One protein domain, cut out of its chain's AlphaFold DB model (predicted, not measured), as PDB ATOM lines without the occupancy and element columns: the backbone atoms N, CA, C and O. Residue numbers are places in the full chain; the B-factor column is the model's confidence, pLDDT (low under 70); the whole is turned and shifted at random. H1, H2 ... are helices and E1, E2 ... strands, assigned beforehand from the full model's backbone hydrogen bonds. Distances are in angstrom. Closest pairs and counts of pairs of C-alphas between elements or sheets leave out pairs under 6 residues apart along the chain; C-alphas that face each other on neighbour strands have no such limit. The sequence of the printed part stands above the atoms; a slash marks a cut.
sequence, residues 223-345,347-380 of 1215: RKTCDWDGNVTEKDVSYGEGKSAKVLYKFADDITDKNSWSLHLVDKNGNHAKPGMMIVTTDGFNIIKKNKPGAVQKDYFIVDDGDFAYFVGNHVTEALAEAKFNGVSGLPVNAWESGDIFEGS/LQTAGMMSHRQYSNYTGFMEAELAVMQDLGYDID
ATOM      1  N   ARG A 223     135.973 146.862 146.471       92.75
ATOM      2  CA  ARG A 223     136.583 145.589 146.901       92.75
ATOM      3  C   ARG A 223     136.669 145.443 148.420       92.75
ATOM      4  O   ARG A 223     136.679 146.427 149.151       92.75
ATOM      5  N   LYS A 224     136.749 144.195 148.882       91.88
ATOM      6  CA  LYS A 224     136.949 143.796 150.283       91.88
ATOM      7  C   LYS A 224     138.092 142.785 150.369       91.88
ATOM      8  O   LYS A 224     138.244 141.950 149.479       91.88
ATOM      9  N   THR A 225     138.877 142.853 151.434       91.94
ATOM     10  CA  THR A 225     139.861 141.831 151.825       91.94
ATOM     11  C   THR A 225     139.156 140.519 152.170       91.94
ATOM     12  O   THR A 225     138.068 140.535 152.757       91.94
ATOM     13  N   CYS A 226     139.732 139.375 151.789       94.12
ATOM     14  CA  CYS A 226     139.139 138.069 152.084       94.12
ATOM     15  C   CYS A 226     140.158 136.953 152.356       94.12
ATOM     16  O   CYS A 226     141.329 137.057 152.008       94.12
ATOM     17  N   ASP A 227     139.687 135.844 152.931       93.62
ATOM     18  CA  ASP A 227     140.456 134.604 153.072       93.62
ATOM     19  C   ASP A 227     140.396 133.708 151.809       93.62
ATOM     20  O   ASP A 227     139.731 134.011 150.817       93.62
ATOM     21  N   TRP A 228     141.082 132.560 151.847       92.31
ATOM     22  CA  TRP A 228     141.078 131.549 150.773       92.31
ATOM     23  C   TRP A 228     139.710 130.880 150.533       92.31
ATOM     24  O   TRP A 228     139.520 130.166 149.537       92.31
ATOM     25  N   ASP A 229     138.757 131.083 151.444       89.75
ATOM     26  CA  ASP A 229     137.365 130.662 151.323       89.75
ATOM     27  C   ASP A 229     136.447 131.759 150.771       89.75
ATOM     28  O   ASP A 229     135.298 131.472 150.434       89.75
ATOM     29  N   GLY A 230     136.974 132.968 150.561       89.44
ATOM     30  CA  GLY A 230     136.235 134.120 150.062       89.44
ATOM     31  C   GLY A 230     135.397 134.812 151.140       89.44
ATOM     32  O   GLY A 230     134.523 135.620 150.799       89.44
ATOM     33  N   ASN A 231     135.632 134.518 152.424       93.38
ATOM     34  CA  ASN A 231     135.012 135.231 153.538       93.38
ATOM     35  C   ASN A 231     135.744 136.551 153.772       93.38
ATOM     36  O   ASN A 231     136.968 136.597 153.702       93.38
ATOM     37  N   VAL A 232     135.000 137.620 154.058       91.94
ATOM     38  CA  VAL A 232     135.577 138.945 154.322       91.94
ATOM     39  C   VAL A 232     136.369 138.920 155.631       91.94
ATOM     40  O   VAL A 232     135.879 138.405 156.637       91.94
ATOM     41  N   THR A 233     137.571 139.493 155.628       90.62
ATOM     42  CA  THR A 233     138.467 139.538 156.794       90.62
ATOM     43  C   THR A 233     138.933 140.960 157.079       90.62
ATOM     44  O   THR A 233     139.156 141.735 156.162       90.62
ATOM     45  N   GLU A 234     139.136 141.303 158.352       81.62
ATOM     46  CA  GLU A 234     139.719 142.605 158.738       81.62
ATOM     47  C   GLU A 234     141.242 142.665 158.555       81.62
ATOM     48  O   GLU A 234     141.828 143.738 158.634       81.62
ATOM     49  N   LYS A 235     141.891 141.512 158.369       83.25
ATOM     50  CA  LYS A 235     143.333 141.404 158.142       83.25
ATOM     51  C   LYS A 235     143.601 140.926 156.728       83.25
ATOM     52  O   LYS A 235     142.908 140.019 156.253       83.25
ATOM     53  N   ASP A 236     144.646 141.481 156.130       87.25
ATOM     54  CA  ASP A 236     145.140 141.068 154.825       87.25
ATOM     55  C   ASP A 236     145.615 139.613 154.858       87.25
ATOM     56  O   ASP A 236     146.356 139.185 155.749       87.25
ATOM     57  N   VAL A 237     145.170 138.843 153.867       89.81
ATOM     58  CA  VAL A 237     145.649 137.485 153.612       89.81
ATOM     59  C   VAL A 237     146.439 137.526 152.316       89.81
ATOM     60  O   VAL A 237     145.853 137.611 151.241       89.81
ATOM     61  N   SER A 238     147.765 137.474 152.413       89.62
ATOM     62  CA  SER A 238     148.641 137.577 151.243       89.62
ATOM     63  C   SER A 238     149.164 136.222 150.767       89.62
ATOM     64  O   SER A 238     149.262 135.264 151.539       89.62
ATOM     65  N   TYR A 239     149.534 136.140 149.490       89.75
ATOM     66  CA  TYR A 239     150.179 134.976 148.886       89.75
ATOM     67  C   TYR A 239     151.321 135.386 147.949       89.75
ATOM     68  O   TYR A 239     151.282 136.445 147.333       89.75
ATOM     69  N   GLY A 240     152.345 134.538 147.843       84.62
ATOM     70  CA  GLY A 240     153.633 134.899 147.235       84.62
ATOM     71  C   GLY A 240     154.676 135.278 148.292       84.62
ATOM     72  O   GLY A 240     154.422 135.163 149.491       84.62
ATOM     73  N   GLU A 241     155.866 135.693 147.855       77.00
ATOM     74  CA  GLU A 241     156.993 136.017 148.739       77.00
ATOM     75  C   GLU A 241     157.502 137.449 148.518       77.00
ATOM     76  O   GLU A 241     157.518 137.967 147.400       77.00
ATOM     77  N   GLY A 242     157.965 138.082 149.601       75.25
ATOM     78  CA  GLY A 242     158.609 139.397 149.564       75.25
ATOM     79  C   GLY A 242     157.693 140.522 149.071       75.25
ATOM     80  O   GLY A 242     156.490 140.504 149.302       75.25
ATOM     81  N   LYS A 243     158.279 141.504 148.374       67.00
ATOM     82  CA  LYS A 243     157.572 142.671 147.805       67.00
ATOM     83  C   LYS A 243     156.614 142.326 146.652       67.00
ATOM     84  O   LYS A 243     155.985 143.212 146.103       67.00
ATOM     85  N   SER A 244     156.531 141.057 146.259       74.25
ATOM     86  CA  SER A 244     155.630 140.580 145.204       74.25
ATOM     87  C   SER A 244     154.431 139.811 145.769       74.25
ATOM     88  O   SER A 244     153.662 139.242 144.990       74.25
ATOM     89  N   ALA A 245     154.304 139.748 147.102       85.38
ATOM     90  CA  ALA A 245     153.203 139.090 147.788       85.38
ATOM     91  C   ALA A 245     151.897 139.863 147.580       85.38
ATOM     92  O   ALA A 245     151.787 141.011 147.983       85.38
ATOM     93  N   LYS A 246     150.894 139.205 147.002       89.00
ATOM     94  CA  LYS A 246     149.601 139.781 146.623       89.00
ATOM     95  C   LYS A 246     148.583 139.594 147.742       89.00
ATOM     96  O   LYS A 246     148.463 138.481 148.254       89.00
ATOM     97  N   VAL A 247     147.830 140.632 148.100       90.19
ATOM     98  CA  VAL A 247     146.710 140.531 149.052       90.19
ATOM     99  C   VAL A 247     145.482 139.928 148.358       90.19
ATOM    100  O   VAL A 247     145.149 140.284 147.227       90.19
ATOM    101  N   LEU A 248     144.792 139.003 149.031       92.56
ATOM    102  CA  LEU A 248     143.541 138.427 148.548       92.56
ATOM    103  C   LEU A 248     142.384 139.410 148.704       92.56
ATOM    104  O   LEU A 248     142.004 139.804 149.812       92.56
ATOM    105  N   TYR A 249     141.770 139.721 147.568       94.19
ATOM    106  CA  TYR A 249     140.583 140.553 147.491       94.19
ATOM    107  C   TYR A 249     139.420 139.809 146.850       94.19
ATOM    108  O   TYR A 249     139.575 138.847 146.097       94.19
ATOM    109  N   LYS A 250     138.226 140.324 147.105       95.38
ATOM    110  CA  LYS A 250     137.021 140.040 146.337       95.38
ATOM    111  C   LYS A 250     136.318 141.343 146.004       95.38
ATOM    112  O   LYS A 250     136.381 142.298 146.781       95.38
ATOM    113  N   PHE A 251     135.601 141.369 144.890       96.56
ATOM    114  CA  PHE A 251     134.622 142.426 144.666       96.56
ATOM    115  C   PHE A 251     133.600 142.414 145.801       96.56
ATOM    116  O   PHE A 251     133.205 141.345 146.281       96.56
ATOM    117  N   ALA A 252     133.194 143.599 146.249       94.00
ATOM    118  CA  ALA A 252     132.235 143.725 147.332       94.00
ATOM    119  C   ALA A 252     130.931 142.976 146.988       94.00
ATOM    120  O   ALA A 252     130.453 142.972 145.853       94.00
ATOM    121  N   ASP A 253     130.397 142.251 147.963       92.75
ATOM    122  CA  ASP A 253     129.228 141.379 147.826       92.75
ATOM    123  C   ASP A 253     127.894 142.132 147.935       92.75
ATOM    124  O   ASP A 253     126.853 141.625 147.524       92.75
ATOM    125  N   ASP A 254     127.939 143.350 148.463       91.00
ATOM    126  CA  ASP A 254     126.824 144.255 148.727       91.00
ATOM    127  C   ASP A 254     126.707 145.402 147.712       91.00
ATOM    128  O   ASP A 254     125.979 146.360 147.970       91.00
ATOM    129  N   ILE A 255     127.369 145.299 146.552       92.69
ATOM    130  CA  ILE A 255     127.158 146.212 145.418       92.69
ATOM    131  C   ILE A 255     125.717 146.037 144.925       92.69
ATOM    132  O   ILE A 255     125.346 144.957 144.454       92.69
ATOM    133  N   THR A 256     124.901 147.087 145.027       89.88
ATOM    134  CA  THR A 256     123.519 147.076 144.515       89.88
ATOM    135  C   THR A 256     123.338 147.940 143.275       89.88
ATOM    136  O   THR A 256     122.409 147.696 142.496       89.88
ATOM    137  N   ASP A 257     124.249 148.886 143.043       91.94
ATOM    138  CA  ASP A 257     124.320 149.621 141.787       91.94
ATOM    139  C   ASP A 257     124.815 148.727 140.639       91.94
ATOM    140  O   ASP A 257     125.931 148.206 140.643       91.94
ATOM    141  N   LYS A 258     123.968 148.567 139.620       91.00
ATOM    142  CA  LYS A 258     124.264 147.754 138.435       91.00
ATOM    143  C   LYS A 258     125.252 148.421 137.485       91.00
ATOM    144  O   LYS A 258     125.859 147.705 136.697       91.00
ATOM    145  N   ASN A 259     125.393 149.741 137.567       93.88
ATOM    146  CA  ASN A 259     126.314 150.520 136.746       93.88
ATOM    147  C   ASN A 259     127.620 150.830 137.494       93.88
ATOM    148  O   ASN A 259     128.422 151.632 137.032       93.88
ATOM    149  N   SER A 260     127.844 150.211 138.660       94.94
ATOM    150  CA  SER A 260     129.077 150.381 139.428       94.94
ATOM    151  C   SER A 260     130.302 150.075 138.563       94.94
ATOM    152  O   SER A 260     130.346 149.031 137.909       94.94
ATOM    153  N   TRP A 261     131.335 150.920 138.646       96.56
ATOM    154  CA  TRP A 261     132.613 150.763 137.939       96.56
ATOM    155  C   TRP A 261     133.153 149.330 137.996       96.56
ATOM    156  O   TRP A 261     133.494 148.743 136.972       96.56
ATOM    157  N   SER A 262     133.129 148.714 139.181       96.06
ATOM    158  CA  SER A 262     133.588 147.334 139.369       96.06
ATOM    159  C   SER A 262     132.904 146.307 138.475       96.06
ATOM    160  O   SER A 262     133.550 145.336 138.111       96.06
ATOM    161  N   LEU A 263     131.629 146.484 138.119       96.19
ATOM    162  CA  LEU A 263     130.874 145.515 137.312       96.19
ATOM    163  C   LEU A 263     131.153 145.643 135.807       96.19
ATOM    164  O   LEU A 263     130.815 144.741 135.039       96.19
ATOM    165  N   HIS A 264     131.811 146.727 135.395       97.44
ATOM    166  CA  HIS A 264     132.311 146.923 134.036       97.44
ATOM    167  C   HIS A 264     133.718 146.362 133.827       97.44
ATOM    168  O   HIS A 264     134.173 146.277 132.685       97.44
ATOM    169  N   LEU A 265     134.407 145.964 134.902       97.88
ATOM    170  CA  LEU A 265     135.739 145.388 134.798       97.88
ATOM    171  C   LEU A 265     135.687 143.974 134.220       97.88
ATOM    172  O   LEU A 265     134.882 143.127 134.618       97.88
ATOM    173  N   VAL A 266     136.602 143.722 133.297       96.50
ATOM    174  CA  VAL A 266     136.824 142.448 132.627       96.50
ATOM    175  C   VAL A 266     138.271 142.030 132.854       96.50
ATOM    176  O   VAL A 266     139.189 142.842 132.731       96.50
ATOM    177  N   ASP A 267     138.469 140.770 133.228       95.56
ATOM    178  CA  ASP A 267     139.795 140.207 133.463       95.56
ATOM    179  C   ASP A 267     140.523 139.880 132.144       95.56
ATOM    180  O   ASP A 267     139.965 139.996 131.047       95.56
ATOM    181  N   LYS A 268     141.769 139.404 132.225       88.88
ATOM    182  CA  LYS A 268     142.563 139.077 131.027       88.88
ATOM    183  C   LYS A 268     141.983 137.929 130.184       88.88
ATOM    184  O   LYS A 268     142.380 137.743 129.036       88.88
ATOM    185  N   ASN A 269     141.072 137.133 130.748       90.06
ATOM    186  CA  ASN A 269     140.426 136.001 130.086       90.06
ATOM    187  C   ASN A 269     139.054 136.371 129.494       90.06
ATOM    188  O   ASN A 269     138.384 135.504 128.929       90.06
ATOM    189  N   GLY A 270     138.619 137.628 129.622       91.06
ATOM    190  CA  GLY A 270     137.304 138.073 129.163       91.06
ATOM    191  C   GLY A 270     136.167 137.811 130.157       91.06
ATOM    192  O   GLY A 270     135.000 137.911 129.776       91.06
ATOM    193  N   ASN A 271     136.459 137.466 131.415       94.25
ATOM    194  CA  ASN A 271     135.430 137.290 132.438       94.25
ATOM    195  C   ASN A 271     135.055 138.639 133.057       94.25
ATOM    196  O   ASN A 271     135.904 139.336 133.609       94.25
ATOM    197  N   HIS A 272     133.765 138.968 133.029       95.25
ATOM    198  CA  HIS A 272     133.237 140.111 133.769       95.25
ATOM    199  C   HIS A 272     133.295 139.867 135.278       95.25
ATOM    200  O   HIS A 272     132.913 138.793 135.760       95.25
ATOM    201  N   ALA A 273     133.699 140.904 136.004       96.00
ATOM    202  CA  ALA A 273     133.592 140.987 137.447       96.00
ATOM    203  C   ALA A 273     132.136 140.833 137.915       96.00
ATOM    204  O   ALA A 273     131.176 141.208 137.236       96.00
ATOM    205  N   LYS A 274     131.966 140.253 139.105       94.94
ATOM    206  CA  LYS A 274     130.660 140.017 139.736       94.94
ATOM    207  C   LYS A 274     130.753 140.286 141.234       94.94
ATOM    208  O   LYS A 274     131.822 140.054 141.804       94.94
ATOM    209  N   PRO A 275     129.650 140.679 141.899       95.06
ATOM    210  CA  PRO A 275     129.637 140.821 143.350       95.06
ATOM    211  C   PRO A 275     130.143 139.549 144.036       95.06
ATOM    212  O   PRO A 275     129.709 138.439 143.723       95.06
ATOM    213  N   GLY A 276     131.097 139.707 144.951       94.19
ATOM    214  CA  GLY A 276     131.697 138.610 145.704       94.19
ATOM    215  C   GLY A 276     132.749 137.766 144.970       94.19
ATOM    216  O   GLY A 276     133.323 136.877 145.601       94.19
ATOM    217  N   MET A 277     133.021 138.015 143.686       96.19
ATOM    218  CA  MET A 277     134.021 137.277 142.904       96.19
ATOM    219  C   MET A 277     135.435 137.598 143.402       96.19
ATOM    220  O   MET A 277     135.777 138.765 143.592       96.19
ATOM    221  N   MET A 278     136.246 136.567 143.650       96.44
ATOM    222  CA  MET A 278     137.620 136.737 144.136       96.44
ATOM    223  C   MET A 278     138.537 137.253 143.022       96.44
ATOM    224  O   MET A 278     138.448 136.782 141.887       96.44
ATOM    225  N   ILE A 279     139.424 138.181 143.373       95.88
ATOM    226  CA  ILE A 279     140.427 138.806 142.509       95.88
ATOM    227  C   ILE A 279     141.771 138.146 142.809       95.88
ATOM    228  O   ILE A 279     142.251 138.197 143.941       95.88
ATOM    229  N   VAL A 280     142.358 137.487 141.812       94.25
ATOM    230  CA  VAL A 280     143.587 136.702 141.975       94.25
ATOM    231  C   VAL A 280     144.475 136.791 140.738       94.25
ATOM    232  O   VAL A 280     144.024 137.088 139.639       94.25
ATOM    233  N   THR A 281     145.748 136.462 140.905       93.69
ATOM    234  CA  THR A 281     146.644 136.111 139.798       93.69
ATOM    235  C   THR A 281     146.445 134.646 139.396       93.69
ATOM    236  O   THR A 281     145.808 133.860 140.107       93.69
ATOM    237  N   THR A 282     147.033 134.239 138.275       94.12
ATOM    238  CA  THR A 282     147.079 132.843 137.820       94.12
ATOM    239  C   THR A 282     147.668 131.929 138.901       94.12
ATOM    240  O   THR A 282     147.133 130.850 139.161       94.12
ATOM    241  N   ASP A 283     148.711 132.383 139.601       91.88
ATOM    242  CA  ASP A 283     149.316 131.646 140.717       91.88
ATOM    243  C   ASP A 283     148.380 131.532 141.921       91.88
ATOM    244  O   ASP A 283     148.233 130.446 142.492       91.88
ATOM    245  N   GLY A 284     147.679 132.616 142.264       92.56
ATOM    246  CA  GLY A 284     146.648 132.595 143.303       92.56
ATOM    247  C   GLY A 284     145.545 131.586 142.981       92.56
ATOM    248  O   GLY A 284     145.173 130.764 143.823       92.56
ATOM    249  N   PHE A 285     145.087 131.559 141.726       94.94
ATOM    250  CA  PHE A 285     144.122 130.568 141.260       94.94
ATOM    251  C   PHE A 285     144.671 129.134 141.333       94.94
ATOM    252  O   PHE A 285     143.950 128.225 141.744       94.94
ATOM    253  N   ASN A 286     145.941 128.902 140.987       94.62
ATOM    254  CA  ASN A 286     146.560 127.575 141.073       94.62
ATOM    255  C   ASN A 286     146.601 127.049 142.521       94.62
ATOM    256  O   ASN A 286     146.334 125.864 142.757       94.62
ATOM    257  N   ILE A 287     146.860 127.924 143.501       93.88
ATOM    258  CA  ILE A 287     146.786 127.589 144.933       93.88
ATOM    259  C   ILE A 287     145.349 127.210 145.320       93.88
ATOM    260  O   ILE A 287     145.127 126.162 145.936       93.88
ATOM    261  N   ILE A 288     144.361 128.005 144.897       93.69
ATOM    262  CA  ILE A 288     142.939 127.715 145.130       93.69
ATOM    263  C   ILE A 288     142.554 126.370 144.511       93.69
ATOM    264  O   ILE A 288     141.953 125.538 145.186       93.69
ATOM    265  N   LYS A 289     142.941 126.110 143.259       94.81
ATOM    266  CA  LYS A 289     142.635 124.875 142.527       94.81
ATOM    267  C   LYS A 289     143.227 123.636 143.197       94.81
ATOM    268  O   LYS A 289     142.587 122.587 143.203       94.81
ATOM    269  N   LYS A 290     144.419 123.754 143.791       93.38
ATOM    270  CA  LYS A 290     145.053 122.673 144.559       93.38
ATOM    271  C   LYS A 290     144.248 122.316 145.811       93.38
ATOM    272  O   LYS A 290     144.065 121.135 146.096       93.38
ATOM    273  N   ASN A 291     143.748 123.321 146.526       89.19
ATOM    274  CA  ASN A 291     142.973 123.131 147.758       89.19
ATOM    275  C   ASN A 291     141.493 122.806 147.481       89.19
ATOM    276  O   ASN A 291     140.834 122.149 148.284       89.19
ATOM    277  N   LYS A 292     140.978 123.235 146.325       92.12
ATOM    278  CA  LYS A 292     139.604 123.042 145.848       92.12
ATOM    279  C   LYS A 292     139.632 122.530 144.399       92.12
ATOM    280  O   LYS A 292     139.432 123.317 143.471       92.12
ATOM    281  N   PRO A 293     139.810 121.211 144.167       89.75
ATOM    282  CA  PRO A 293     139.922 120.643 142.818       89.75
ATOM    283  C   PRO A 293     138.749 120.966 141.876       89.75
ATOM    284  O   PRO A 293     138.920 120.957 140.658       89.75
ATOM    285  N   GLY A 294     137.568 121.290 142.414       91.25
ATOM    286  CA  GLY A 294     136.389 121.709 141.649       91.25
ATOM    287  C   GLY A 294     136.386 123.165 141.154       91.25
ATOM    288  O   GLY A 294     135.540 123.490 140.331       91.25
ATOM    289  N   ALA A 295     137.307 124.030 141.601       91.50
ATOM    290  CA  ALA A 295     137.338 125.450 141.222       91.50
ATOM    291  C   ALA A 295     137.527 125.644 139.703       91.50
ATOM    292  O   ALA A 295     138.364 124.975 139.093       91.50
ATOM    293  N   VAL A 296     136.780 126.552 139.071       93.00
ATOM    294  CA  VAL A 296     136.853 126.814 137.620       93.00
ATOM    295  C   VAL A 296     137.269 128.263 137.388       93.00
ATOM    296  O   VAL A 296     136.735 129.148 138.040       93.00
ATOM    297  N   GLN A 297     138.193 128.518 136.451       91.88
ATOM    298  CA  GLN A 297     138.761 129.860 136.218       91.88
ATOM    299  C   GLN A 297     137.702 130.948 136.001       91.88
ATOM    300  O   GLN A 297     137.845 132.032 136.539       91.88
ATOM    301  N   LYS A 298     136.605 130.637 135.296       93.25
ATOM    302  CA  LYS A 298     135.496 131.572 135.020       93.25
ATOM    303  C   LYS A 298     134.790 132.141 136.266       93.25
ATOM    304  O   LYS A 298     134.005 133.078 136.141       93.25
ATOM    305  N   ASP A 299     134.984 131.517 137.429       93.38
ATOM    306  CA  ASP A 299     134.378 131.928 138.702       93.38
ATOM    307  C   ASP A 299     135.307 132.866 139.505       93.38
ATOM    308  O   ASP A 299     134.938 133.318 140.587       93.38
ATOM    309  N   TYR A 300     136.496 133.176 138.971       95.88
ATOM    310  CA  TYR A 300     137.508 134.054 139.559       95.88
ATOM    311  C   TYR A 300     137.884 135.154 138.571       95.88
ATOM    312  O   TYR A 300     137.871 134.938 137.362       95.88
ATOM    313  N   PHE A 301     138.209 136.336 139.084       97.38
ATOM    314  CA  PHE A 301     138.700 137.447 138.281       97.38
ATOM    315  C   PHE A 301     140.222 137.364 138.247       97.38
ATOM    316  O   PHE A 301     140.874 137.607 139.265       97.38
ATOM    317  N   ILE A 302     140.775 136.931 137.112       96.12
ATOM    318  CA  ILE A 302     142.190 136.567 137.009       96.12
ATOM    319  C   ILE A 302     142.960 137.621 136.217       96.12
ATOM    320  O   ILE A 302     142.783 137.732 135.006       96.12
ATOM    321  N   VAL A 303     143.867 138.340 136.875       93.69
ATOM    322  CA  VAL A 303     144.785 139.300 136.236       93.69
ATOM    323  C   VAL A 303     146.167 139.141 136.859       93.69
ATOM    324  O   VAL A 303     146.268 139.065 138.083       93.69
ATOM    325  N   ASP A 304     147.211 139.035 136.037       90.38
ATOM    326  CA  ASP A 304     148.589 138.878 136.514       90.38
ATOM    327  C   ASP A 304     149.293 140.226 136.690       90.38
ATOM    328  O   ASP A 304     148.801 141.275 136.282       90.38
ATOM    329  N   ASP A 305     150.449 140.188 137.344       84.75
ATOM    330  CA  ASP A 305     151.316 141.352 137.502       84.75
ATOM    331  C   ASP A 305     151.834 141.820 136.128       84.75
ATOM    332  O   ASP A 305     152.278 140.997 135.324       84.75
ATOM    333  N   GLY A 306     151.748 143.121 135.846       80.81
ATOM    334  CA  GLY A 306     152.070 143.706 134.536       80.81
ATOM    335  C   GLY A 306     151.008 143.533 133.433       80.81
ATOM    336  O   GLY A 306     151.175 144.109 132.356       80.81
ATOM    337  N   ASP A 307     149.925 142.787 133.683       88.50
ATOM    338  CA  ASP A 307     148.744 142.727 132.809       88.50
ATOM    339  C   ASP A 307     147.710 143.808 133.185       88.50
ATOM    340  O   ASP A 307     147.726 144.373 134.278       88.50
ATOM    341  N   PHE A 308     146.754 144.054 132.284       92.19
ATOM    342  CA  PHE A 308     145.635 144.971 132.512       92.19
ATOM    343  C   PHE A 308     144.332 144.229 132.821       92.19
ATOM    344  O   PHE A 308     144.029 143.190 132.223       92.19
ATOM    345  N   ALA A 309     143.517 144.827 133.688       95.25
ATOM    346  CA  ALA A 309     142.068 144.664 133.606       95.25
ATOM    347  C   ALA A 309     141.521 145.585 132.499       95.25
ATOM    348  O   ALA A 309     142.239 146.443 131.989       95.25
ATOM    349  N   TYR A 310     140.254 145.444 132.116       97.19
ATOM    350  CA  TYR A 310     139.644 146.327 131.118       97.19
ATOM    351  C   TYR A 310     138.282 146.824 131.574       97.19
ATOM    352  O   TYR A 310     137.450 146.029 131.996       97.19
ATOM    353  N   PHE A 311     138.026 148.119 131.424       98.00
ATOM    354  CA  PHE A 311     136.683 148.670 131.528       98.00
ATOM    355  C   PHE A 311     135.954 148.469 130.197       98.00
ATOM    356  O   PHE A 311     136.386 148.980 129.157       98.00
ATOM    357  N   VAL A 312     134.840 147.737 130.227       97.81
ATOM    358  CA  VAL A 312     134.010 147.458 129.052       97.81
ATOM    359  C   VAL A 312     132.583 147.933 129.304       97.81
ATOM    360  O   VAL A 312     131.902 147.489 130.231       97.81
ATOM    361  N   GLY A 313     132.111 148.817 128.436       97.00
ATOM    362  CA  GLY A 313     130.756 149.351 128.453       97.00
ATOM    363  C   GLY A 313     130.300 149.719 127.044       97.00
ATOM    364  O   GLY A 313     131.110 149.805 126.118       97.00
ATOM    365  N   ASN A 314     128.991 149.876 126.858       97.12
ATOM    366  CA  ASN A 314     128.411 150.077 125.532       97.12
ATOM    367  C   ASN A 314     128.853 151.415 124.929       97.12
ATOM    368  O   ASN A 314     129.177 151.476 123.743       97.12
ATOM    369  N   HIS A 315     128.887 152.473 125.739       98.00
ATOM    370  CA  HIS A 315     129.279 153.806 125.292       98.00
ATOM    371  C   HIS A 315     130.781 153.908 125.049       98.00
ATOM    372  O   HIS A 315     131.190 154.592 124.108       98.00
ATOM    373  N   VAL A 316     131.601 153.221 125.848       98.19
ATOM    374  CA  VAL A 316     133.039 153.080 125.591       98.19
ATOM    375  C   VAL A 316     133.279 152.354 124.268       98.19
ATOM    376  O   VAL A 316     134.006 152.865 123.420       98.19
ATOM    377  N   THR A 317     132.637 151.205 124.034       96.81
ATOM    378  CA  THR A 317     132.760 150.476 122.762       96.81
ATOM    379  C   THR A 317     132.298 151.323 121.568       96.81
ATOM    380  O   THR A 317     132.935 151.285 120.515       96.81
ATOM    381  N   GLU A 318     131.243 152.131 121.730       96.88
ATOM    382  CA  GLU A 318     130.802 153.110 120.726       96.88
ATOM    383  C   GLU A 318     131.882 154.171 120.450       96.88
ATOM    384  O   GLU A 318     132.217 154.406 119.290       96.88
ATOM    385  N   ALA A 319     132.449 154.787 121.493       96.88
ATOM    386  CA  ALA A 319     133.470 155.833 121.369       96.88
ATOM    387  C   ALA A 319     134.764 155.325 120.714       96.88
ATOM    388  O   ALA A 319     135.410 156.051 119.962       96.88
ATOM    389  N   LEU A 320     135.134 154.067 120.974       97.38
ATOM    390  CA  LEU A 320     136.305 153.438 120.365       97.38
ATOM    391  C   LEU A 320     136.113 153.129 118.877       97.38
ATOM    392  O   LEU A 320     137.112 152.952 118.183       97.38
ATOM    393  N   ALA A 321     134.872 153.066 118.379       95.06
ATOM    394  CA  ALA A 321     134.557 152.815 116.971       95.06
ATOM    395  C   ALA A 321     135.361 151.633 116.385       95.06
ATOM    396  O   ALA A 321     136.125 151.784 115.434       95.06
ATOM    397  N   GLU A 322     135.206 150.453 116.996       92.62
ATOM    398  CA  GLU A 322     135.920 149.198 116.678       92.62
ATOM    399  C   GLU A 322     137.407 149.147 117.070       92.62
ATOM    400  O   GLU A 322     138.016 148.073 116.996       92.62
ATOM    401  N   ALA A 323     137.998 150.253 117.537       95.31
ATOM    402  CA  ALA A 323     139.347 150.235 118.085       95.31
ATOM    403  C   ALA A 323     139.434 149.333 119.327       95.31
ATOM    404  O   ALA A 323     138.466 149.118 120.067       95.31
ATOM    405  N   LYS A 324     140.630 148.776 119.536       93.75
ATOM    406  CA  LYS A 324     140.917 147.833 120.616       93.75
ATOM    407  C   LYS A 324     142.239 148.171 121.277       93.75
ATOM    408  O   LYS A 324     143.237 148.366 120.585       93.75
ATOM    409  N   PHE A 325     142.256 148.122 122.600       91.31
ATOM    410  CA  PHE A 325     143.476 148.140 123.394       91.31
ATOM    411  C   PHE A 325     143.840 146.701 123.738       91.31
ATOM    412  O   PHE A 325     143.017 145.963 124.273       91.31
ATOM    413  N   ASN A 326     145.041 146.268 123.346       88.69
ATOM    414  CA  ASN A 326     145.556 144.925 123.646       88.69
ATOM    415  C   ASN A 326     144.581 143.784 123.260       88.69
ATOM    416  O   ASN A 326     144.507 142.751 123.916       88.69
ATOM    417  N   GLY A 327     143.828 143.965 122.167       90.25
ATOM    418  CA  GLY A 327     142.857 142.984 121.662       90.25
ATOM    419  C   GLY A 327     141.452 143.072 122.274       90.25
ATOM    420  O   GLY A 327     140.549 142.387 121.788       90.25
ATOM    421  N   VAL A 328     141.234 143.951 123.253       92.81
ATOM    422  CA  VAL A 328     139.952 144.156 123.940       92.81
ATOM    423  C   VAL A 328     139.294 145.453 123.464       92.81
ATOM    424  O   VAL A 328     139.948 146.485 123.337       92.81
ATOM    425  N   SER A 329     137.986 145.417 123.182       94.56
ATOM    426  CA  SER A 329     137.200 146.627 122.886       94.56
ATOM    427  C   SER A 329     136.719 147.260 124.194       94.56
ATOM    428  O   SER A 329     135.553 147.173 124.568       94.56
ATOM    429  N   GLY A 330     137.678 147.822 124.918       95.69
ATOM    430  CA  GLY A 330     137.519 148.442 126.226       95.69
ATOM    431  C   GLY A 330     138.779 149.221 126.577       95.69
ATOM    432  O   GLY A 330     139.779 149.139 125.861       95.69
ATOM    433  N   LEU A 331     138.728 149.984 127.662       96.31
ATOM    434  CA  LEU A 331     139.869 150.775 128.116       96.31
ATOM    435  C   LEU A 331     140.706 149.954 129.099       96.31
ATOM    436  O   LEU A 331     140.121 149.342 129.991       96.31
ATOM    437  N   PRO A 332     142.042 149.918 128.964       94.94
ATOM    438  CA  PRO A 332     142.890 149.219 129.918       94.94
ATOM    439  C   PRO A 332     142.813 149.912 131.285       94.94
ATOM    440  O   PRO A 332     142.761 151.139 131.361       94.94
ATOM    441  N   VAL A 333     142.797 149.115 132.346       95.25
ATOM    442  CA  VAL A 333     142.691 149.512 133.755       95.25
ATOM    443  C   VAL A 333     143.893 148.943 134.497       95.25
ATOM    444  O   VAL A 333     144.246 147.772 134.309       95.25
ATOM    445  N   ASN A 334     144.516 149.770 135.333       90.81
ATOM    446  CA  ASN A 334     145.640 149.374 136.162       90.81
ATOM    447  C   ASN A 334     145.212 148.258 137.126       90.81
ATOM    448  O   ASN A 334     144.170 148.347 137.773       90.81
ATOM    449  N   ALA A 335     145.987 147.178 137.186       90.06
ATOM    450  CA  ALA A 335     145.642 146.005 137.980       90.06
ATOM    451  C   ALA A 335     146.417 145.985 139.299       90.06
ATOM    452  O   ALA A 335     145.944 146.525 140.293       90.06
ATOM    453  N   TRP A 336     147.589 145.353 139.328       86.94
ATOM    454  CA  TRP A 336     148.402 145.230 140.536       86.94
ATOM    455  C   TRP A 336     149.459 146.336 140.595       86.94
ATOM    456  O   TRP A 336     150.253 146.473 139.670       86.94
ATOM    457  N   GLU A 337     149.489 147.085 141.695       76.19
ATOM    458  CA  GLU A 337     150.468 148.144 141.959       76.19
ATOM    459  C   GLU A 337     151.346 147.763 143.159       76.19
ATOM    460  O   GLU A 337     150.897 147.057 144.061       76.19
ATOM    461  N   SER A 338     152.624 148.168 143.143       65.75
ATOM    462  CA  SER A 338     153.631 147.870 144.184       65.75
ATOM    463  C   SER A 338     153.824 146.383 144.528       65.75
ATOM    464  O   SER A 338     154.554 146.040 145.455       65.75
ATOM    465  N   GLY A 339     153.245 145.490 143.723       62.41
ATOM    466  CA  GLY A 339     153.354 144.049 143.866       62.41
ATOM    467  C   GLY A 339     152.440 143.440 144.932       62.41
ATOM    468  O   GLY A 339     152.487 142.218 145.077       62.41
ATOM    469  N   ASP A 340     151.590 144.215 145.607       74.69
ATOM    470  CA  ASP A 340     150.794 143.764 146.754       74.69
ATOM    471  C   ASP A 340     149.302 144.136 146.708       74.69
ATOM    472  O   ASP A 340     148.469 143.349 147.175       74.69
ATOM    473  N   ILE A 341     148.936 145.259 146.087       84.75
ATOM    474  CA  ILE A 341     147.564 145.787 146.092       84.75
ATOM    475  C   ILE A 341     146.940 145.735 144.693       84.75
ATOM    476  O   ILE A 341     147.560 146.112 143.703       84.75
ATOM    477  N   PHE A 342     145.683 145.282 144.608       91.19
ATOM    478  CA  PHE A 342     144.880 145.443 143.395       91.19
ATOM    479  C   PHE A 342     144.270 146.850 143.387       91.19
ATOM    480  O   PHE A 342     143.393 147.151 144.201       91.19
ATOM    481  N   GLU A 343     144.759 147.712 142.503       90.00
ATOM    482  CA  GLU A 343     144.368 149.114 142.361       90.00
ATOM    483  C   GLU A 343     142.985 149.206 141.690       90.00
ATOM    484  O   GLU A 343     142.000 149.542 142.348       90.00
ATOM    485  N   GLY A 344     142.876 148.795 140.423       92.81
ATOM    486  CA  GLY A 344     141.617 148.580 139.709       92.81
ATOM    487  C   GLY A 344     140.725 149.807 139.490       92.81
ATOM    488  O   GLY A 344     139.576 149.617 139.081       92.81
ATOM    489  N   SER A 345     141.186 151.028 139.770       92.94
ATOM    490  CA  SER A 345     140.394 152.271 139.707       92.94
ATOM    491  C   SER A 345     140.962 153.310 138.745       92.94
ATOM    492  O   SER A 345     140.262 154.270 138.427       92.94
ATOM    493  N   LEU A 347     142.546 154.142 134.828       94.50
ATOM    494  CA  LEU A 347     142.787 153.752 133.447       94.50
ATOM    495  C   LEU A 347     144.294 153.721 133.154       94.50
ATOM    496  O   LEU A 347     145.113 154.294 133.865       94.50
ATOM    497  N   GLN A 348     144.667 153.059 132.065       91.12
ATOM    498  CA  GLN A 348     146.043 152.990 131.563       91.12
ATOM    499  C   GLN A 348     146.124 153.523 130.128       91.12
ATOM    500  O   GLN A 348     146.692 152.909 129.225       91.12
ATOM    501  N   THR A 349     145.493 154.678 129.909       91.25
ATOM    502  CA  THR A 349     145.521 155.442 128.648       91.25
ATOM    503  C   THR A 349     146.389 156.695 128.805       91.25
ATOM    504  O   THR A 349     147.006 156.876 129.841       91.25
ATOM    505  N   ALA A 350     146.481 157.587 127.819       88.38
ATOM    506  CA  ALA A 350     147.137 158.887 128.027       88.38
ATOM    507  C   ALA A 350     146.232 159.952 128.689       88.38
ATOM    508  O   ALA A 350     146.678 161.081 128.830       88.38
ATOM    509  N   GLY A 351     144.973 159.629 129.023       90.69
ATOM    510  CA  GLY A 351     143.964 160.592 129.482       90.69
ATOM    511  C   GLY A 351     144.068 161.015 130.946       90.69
ATOM    512  O   GLY A 351     145.066 160.755 131.621       90.69
ATOM    513  N   MET A 352     143.016 161.682 131.429       90.69
ATOM    514  CA  MET A 352     142.987 162.272 132.766       90.69
ATOM    515  C   MET A 352     142.932 161.218 133.866       90.69
ATOM    516  O   MET A 352     143.625 161.368 134.857       90.69
ATOM    517  N   MET A 353     142.159 160.142 133.704       93.38
ATOM    518  CA  MET A 353     142.009 159.080 134.713       93.38
ATOM    519  C   MET A 353     143.137 158.047 134.647       93.38
ATOM    520  O   MET A 353     142.954 156.894 135.036       93.38
ATOM    521  N   SER A 354     144.281 158.431 134.084       90.00
ATOM    522  CA  SER A 354     145.410 157.542 133.871       90.00
ATOM    523  C   SER A 354     146.379 157.531 135.046       90.00
ATOM    524  O   SER A 354     146.659 158.584 135.607       90.00
ATOM    525  N   HIS A 355     146.958 156.365 135.340       84.06
ATOM    526  CA  HIS A 355     148.088 156.218 136.268       84.06
ATOM    527  C   HIS A 355     149.419 155.934 135.542       84.06
ATOM    528  O   HIS A 355     150.314 155.256 136.054       84.06
ATOM    529  N   ARG A 356     149.547 156.397 134.294       86.88
ATOM    530  CA  ARG A 356     150.811 156.338 133.550       86.88
ATOM    531  C   ARG A 356     151.790 157.393 134.048       86.88
ATOM    532  O   ARG A 356     151.384 158.503 134.356       86.88
ATOM    533  N   GLN A 357     153.087 157.104 133.921       85.69
ATOM    534  CA  GLN A 357     154.190 158.032 134.246       85.69
ATOM    535  C   GLN A 357     154.235 159.320 133.391       85.69
ATOM    536  O   GLN A 357     155.135 160.144 133.550       85.69
ATOM    537  N   TYR A 358     153.341 159.455 132.404       91.50
ATOM    538  CA  TYR A 358     153.178 160.669 131.612       91.50
ATOM    539  C   TYR A 358     151.744 160.791 131.085       91.50
ATOM    540  O   TYR A 358     151.329 160.018 130.214       91.50
ATOM    541  N   SER A 359     151.017 161.804 131.558       90.94
ATOM    542  CA  SER A 359     149.710 162.211 131.025       90.94
ATOM    543  C   SER A 359     149.648 163.729 130.873       90.94
ATOM    544  O   SER A 359     149.819 164.468 131.842       90.94
ATOM    545  N   ASN A 360     149.391 164.208 129.655       93.44
ATOM    546  CA  ASN A 360     149.395 165.630 129.302       93.44
ATOM    547  C   ASN A 360     147.985 166.155 128.978       93.44
ATOM    548  O   ASN A 360     147.758 166.865 127.989       93.44
ATOM    549  N   TYR A 361     147.007 165.790 129.800       93.50
ATOM    550  CA  TYR A 361     145.632 166.261 129.686       93.50
ATOM    551  C   TYR A 361     145.271 167.124 130.885       93.50
ATOM    552  O   TYR A 361     145.616 166.804 132.008       93.50
ATOM    553  N   THR A 362     144.512 168.192 130.657       92.50
ATOM    554  CA  THR A 362     143.857 168.962 131.731       92.50
ATOM    555  C   THR A 362     142.352 168.674 131.809       92.50
ATOM    556  O   THR A 362     141.685 169.106 132.747       92.50
ATOM    557  N   GLY A 363     141.796 167.922 130.853       92.38
ATOM    558  CA  GLY A 363     140.398 167.485 130.810       92.38
ATOM    559  C   GLY A 363     140.266 166.036 130.334       92.38
ATOM    560  O   GLY A 363     141.228 165.442 129.860       92.38
ATOM    561  N   PHE A 364     139.067 165.472 130.463       94.88
ATOM    562  CA  PHE A 364     138.786 164.067 130.146       94.88
ATOM    563  C   PHE A 364     138.763 163.840 128.633       94.88
ATOM    564  O   PHE A 364     138.255 164.681 127.892       94.88
ATOM    565  N   MET A 365     139.253 162.688 128.174       95.81
ATOM    566  CA  MET A 365     139.097 162.237 126.787       95.81
ATOM    567  C   MET A 365     137.648 161.829 126.485       95.81
ATOM    568  O   MET A 365     136.884 161.506 127.397       95.81
ATOM    569  N   GLU A 366     137.282 161.727 125.199       97.19
ATOM    570  CA  GLU A 366     135.949 161.245 124.814       97.19
ATOM    571  C   GLU A 366     135.645 159.873 125.434       97.19
ATOM    572  O   GLU A 366     134.595 159.690 126.044       97.19
ATOM    573  N   ALA A 367     136.572 158.919 125.343       97.25
ATOM    574  CA  ALA A 367     136.378 157.590 125.912       97.25
ATOM    575  C   ALA A 367     136.232 157.596 127.448       97.25
ATOM    576  O   ALA A 367     135.529 156.751 127.991       97.25
ATOM    577  N   GLU A 368     136.820 158.564 128.153       97.12
ATOM    578  CA  GLU A 368     136.654 158.710 129.607       97.12
ATOM    579  C   GLU A 368     135.299 159.345 129.955       97.12
ATOM    580  O   GLU A 368     134.659 158.966 130.930       97.12
ATOM    581  N   LEU A 369     134.784 160.254 129.123       97.25
ATOM    582  CA  LEU A 369     133.391 160.703 129.242       97.25
ATOM    583  C   LEU A 369     132.401 159.582 128.883       97.25
ATOM    584  O   LEU A 369     131.303 159.525 129.432       97.25
ATOM    585  N   ALA A 370     132.780 158.664 127.995       98.12
ATOM    586  CA  ALA A 370     131.982 157.484 127.685       98.12
ATOM    587  C   ALA A 370     131.876 156.522 128.878       98.12
ATOM    588  O   ALA A 370     130.793 155.994 129.117       98.12
ATOM    589  N   VAL A 371     132.949 156.373 129.672       98.19
ATOM    590  CA  VAL A 371     132.896 155.678 130.973       98.19
ATOM    591  C   VAL A 371     131.794 156.284 131.837       98.19
ATOM    592  O   VAL A 371     130.957 155.547 132.343       98.19
ATOM    593  N   MET A 372     131.729 157.613 131.958       96.94
ATOM    594  CA  MET A 372     130.679 158.266 132.752       96.94
ATOM    595  C   MET A 372     129.271 157.902 132.255       96.94
ATOM    596  O   MET A 372     128.382 157.631 133.058       96.94
ATOM    597  N   GLN A 373     129.048 157.832 130.941       96.56
ATOM    598  CA  GLN A 373     127.753 157.396 130.404       96.56
ATOM    599  C   GLN A 373     127.440 155.933 130.749       96.56
ATOM    600  O   GLN A 373     126.312 155.633 131.133       96.56
ATOM    601  N   ASP A 374     128.429 155.038 130.675       97.94
ATOM    602  CA  ASP A 374     128.270 153.634 131.078       97.94
ATOM    603  C   ASP A 374     128.011 153.481 132.590       97.94
ATOM    604  O   ASP A 374     127.215 152.632 132.985       97.94
ATOM    605  N   LEU A 375     128.563 154.373 133.425       96.69
ATOM    606  CA  LEU A 375     128.222 154.479 134.852       96.69
ATOM    607  C   LEU A 375     126.796 155.023 135.093       96.69
ATOM    608  O   LEU A 375     126.300 154.996 136.217       96.69
ATOM    609  N   GLY A 376     126.097 155.494 134.055       94.56
ATOM    610  CA  GLY A 376     124.700 155.932 134.121       94.56
ATOM    611  C   GLY A 376     124.486 157.446 134.159       94.56
ATOM    612  O   GLY A 376     123.373 157.883 134.456       94.56
ATOM    613  N   TYR A 377     125.512 158.254 133.876       94.75
ATOM    614  CA  TYR A 377     125.362 159.705 133.756       94.75
ATOM    615  C   TYR A 377     124.755 160.099 132.399       94.75
ATOM    616  O   TYR A 377     125.245 159.704 131.342       94.75
ATOM    617  N   ASP A 378     123.709 160.926 132.426       91.75
ATOM    618  CA  ASP A 378     123.084 161.506 131.230       91.75
ATOM    619  C   ASP A 378     123.879 162.756 130.816       91.75
ATOM    620  O   ASP A 378     123.762 163.803 131.453       91.75
ATOM    621  N   ILE A 379     124.775 162.619 129.831       93.19
ATOM    622  CA  ILE A 379     125.631 163.710 129.335       93.19
ATOM    623  C   ILE A 379     125.667 163.752 127.801       93.19
ATOM    624  O   ILE A 379     125.710 162.717 127.131       93.19
ATOM    625  N   ASP A 380     125.748 164.959 127.225       93.69
ATOM    626  CA  ASP A 380     126.017 165.157 125.792       93.69
ATOM    627  C   ASP A 380     127.525 165.215 125.530       93.69
ATOM    628  O   ASP A 380     128.121 166.279 125.358       93.69
TER     629      ASP A 380
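AT A GLANCE: This is residues 223 to 345 and 347 to 380 of the 1215 residues of the protein "Autotransporter domain-containing protein" of Selenomonas sp. mPRGC8 (UniProt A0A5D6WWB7). Little regular structure: loops join a mixed sheet, E1 E2 E3 E4, with H2 over it at one end, antiparallel E5 and E6 in the middle, and H3 beside H4 at the other end. Four named helices and six named strands hold 48 of 157 printed residues, class mixed. The whole is compact, radius of gyration of the C-alphas 16.1 A, spanning 49 by 33 by 30 A.

IN THESE COORDINATES: E1 is residues 223-225, from C-alpha (136.583, 145.589, 146.901); then come E2 249-251, H1 261-264, E3 278-280, H2 282-291, 14.5 A long, E4 300-302, E5 309-311, H3 314-320, E6 331-333 and H4 366-374, ending at (128.270, 153.634, 131.078).

HOW THE PARTS SIT: E3, H2, E4 make a strand-helix-strand unit, parallel strands with a helix between; N 301 and O 278 are within hydrogen-bond range, 2.8 A. So is every O i to N i+4 pair in H2, H3 and H4. H3 and H4 touch, closest C-alphas Val 316 and Ala 370, 5.0 A.

THE WHOLE: Across the cut, C-alphas 345 and 347 are 6.9 A apart. Links E1 to E2 and H1 to E3 are long. Residues 243, 338 and 339 have pLDDT under 70.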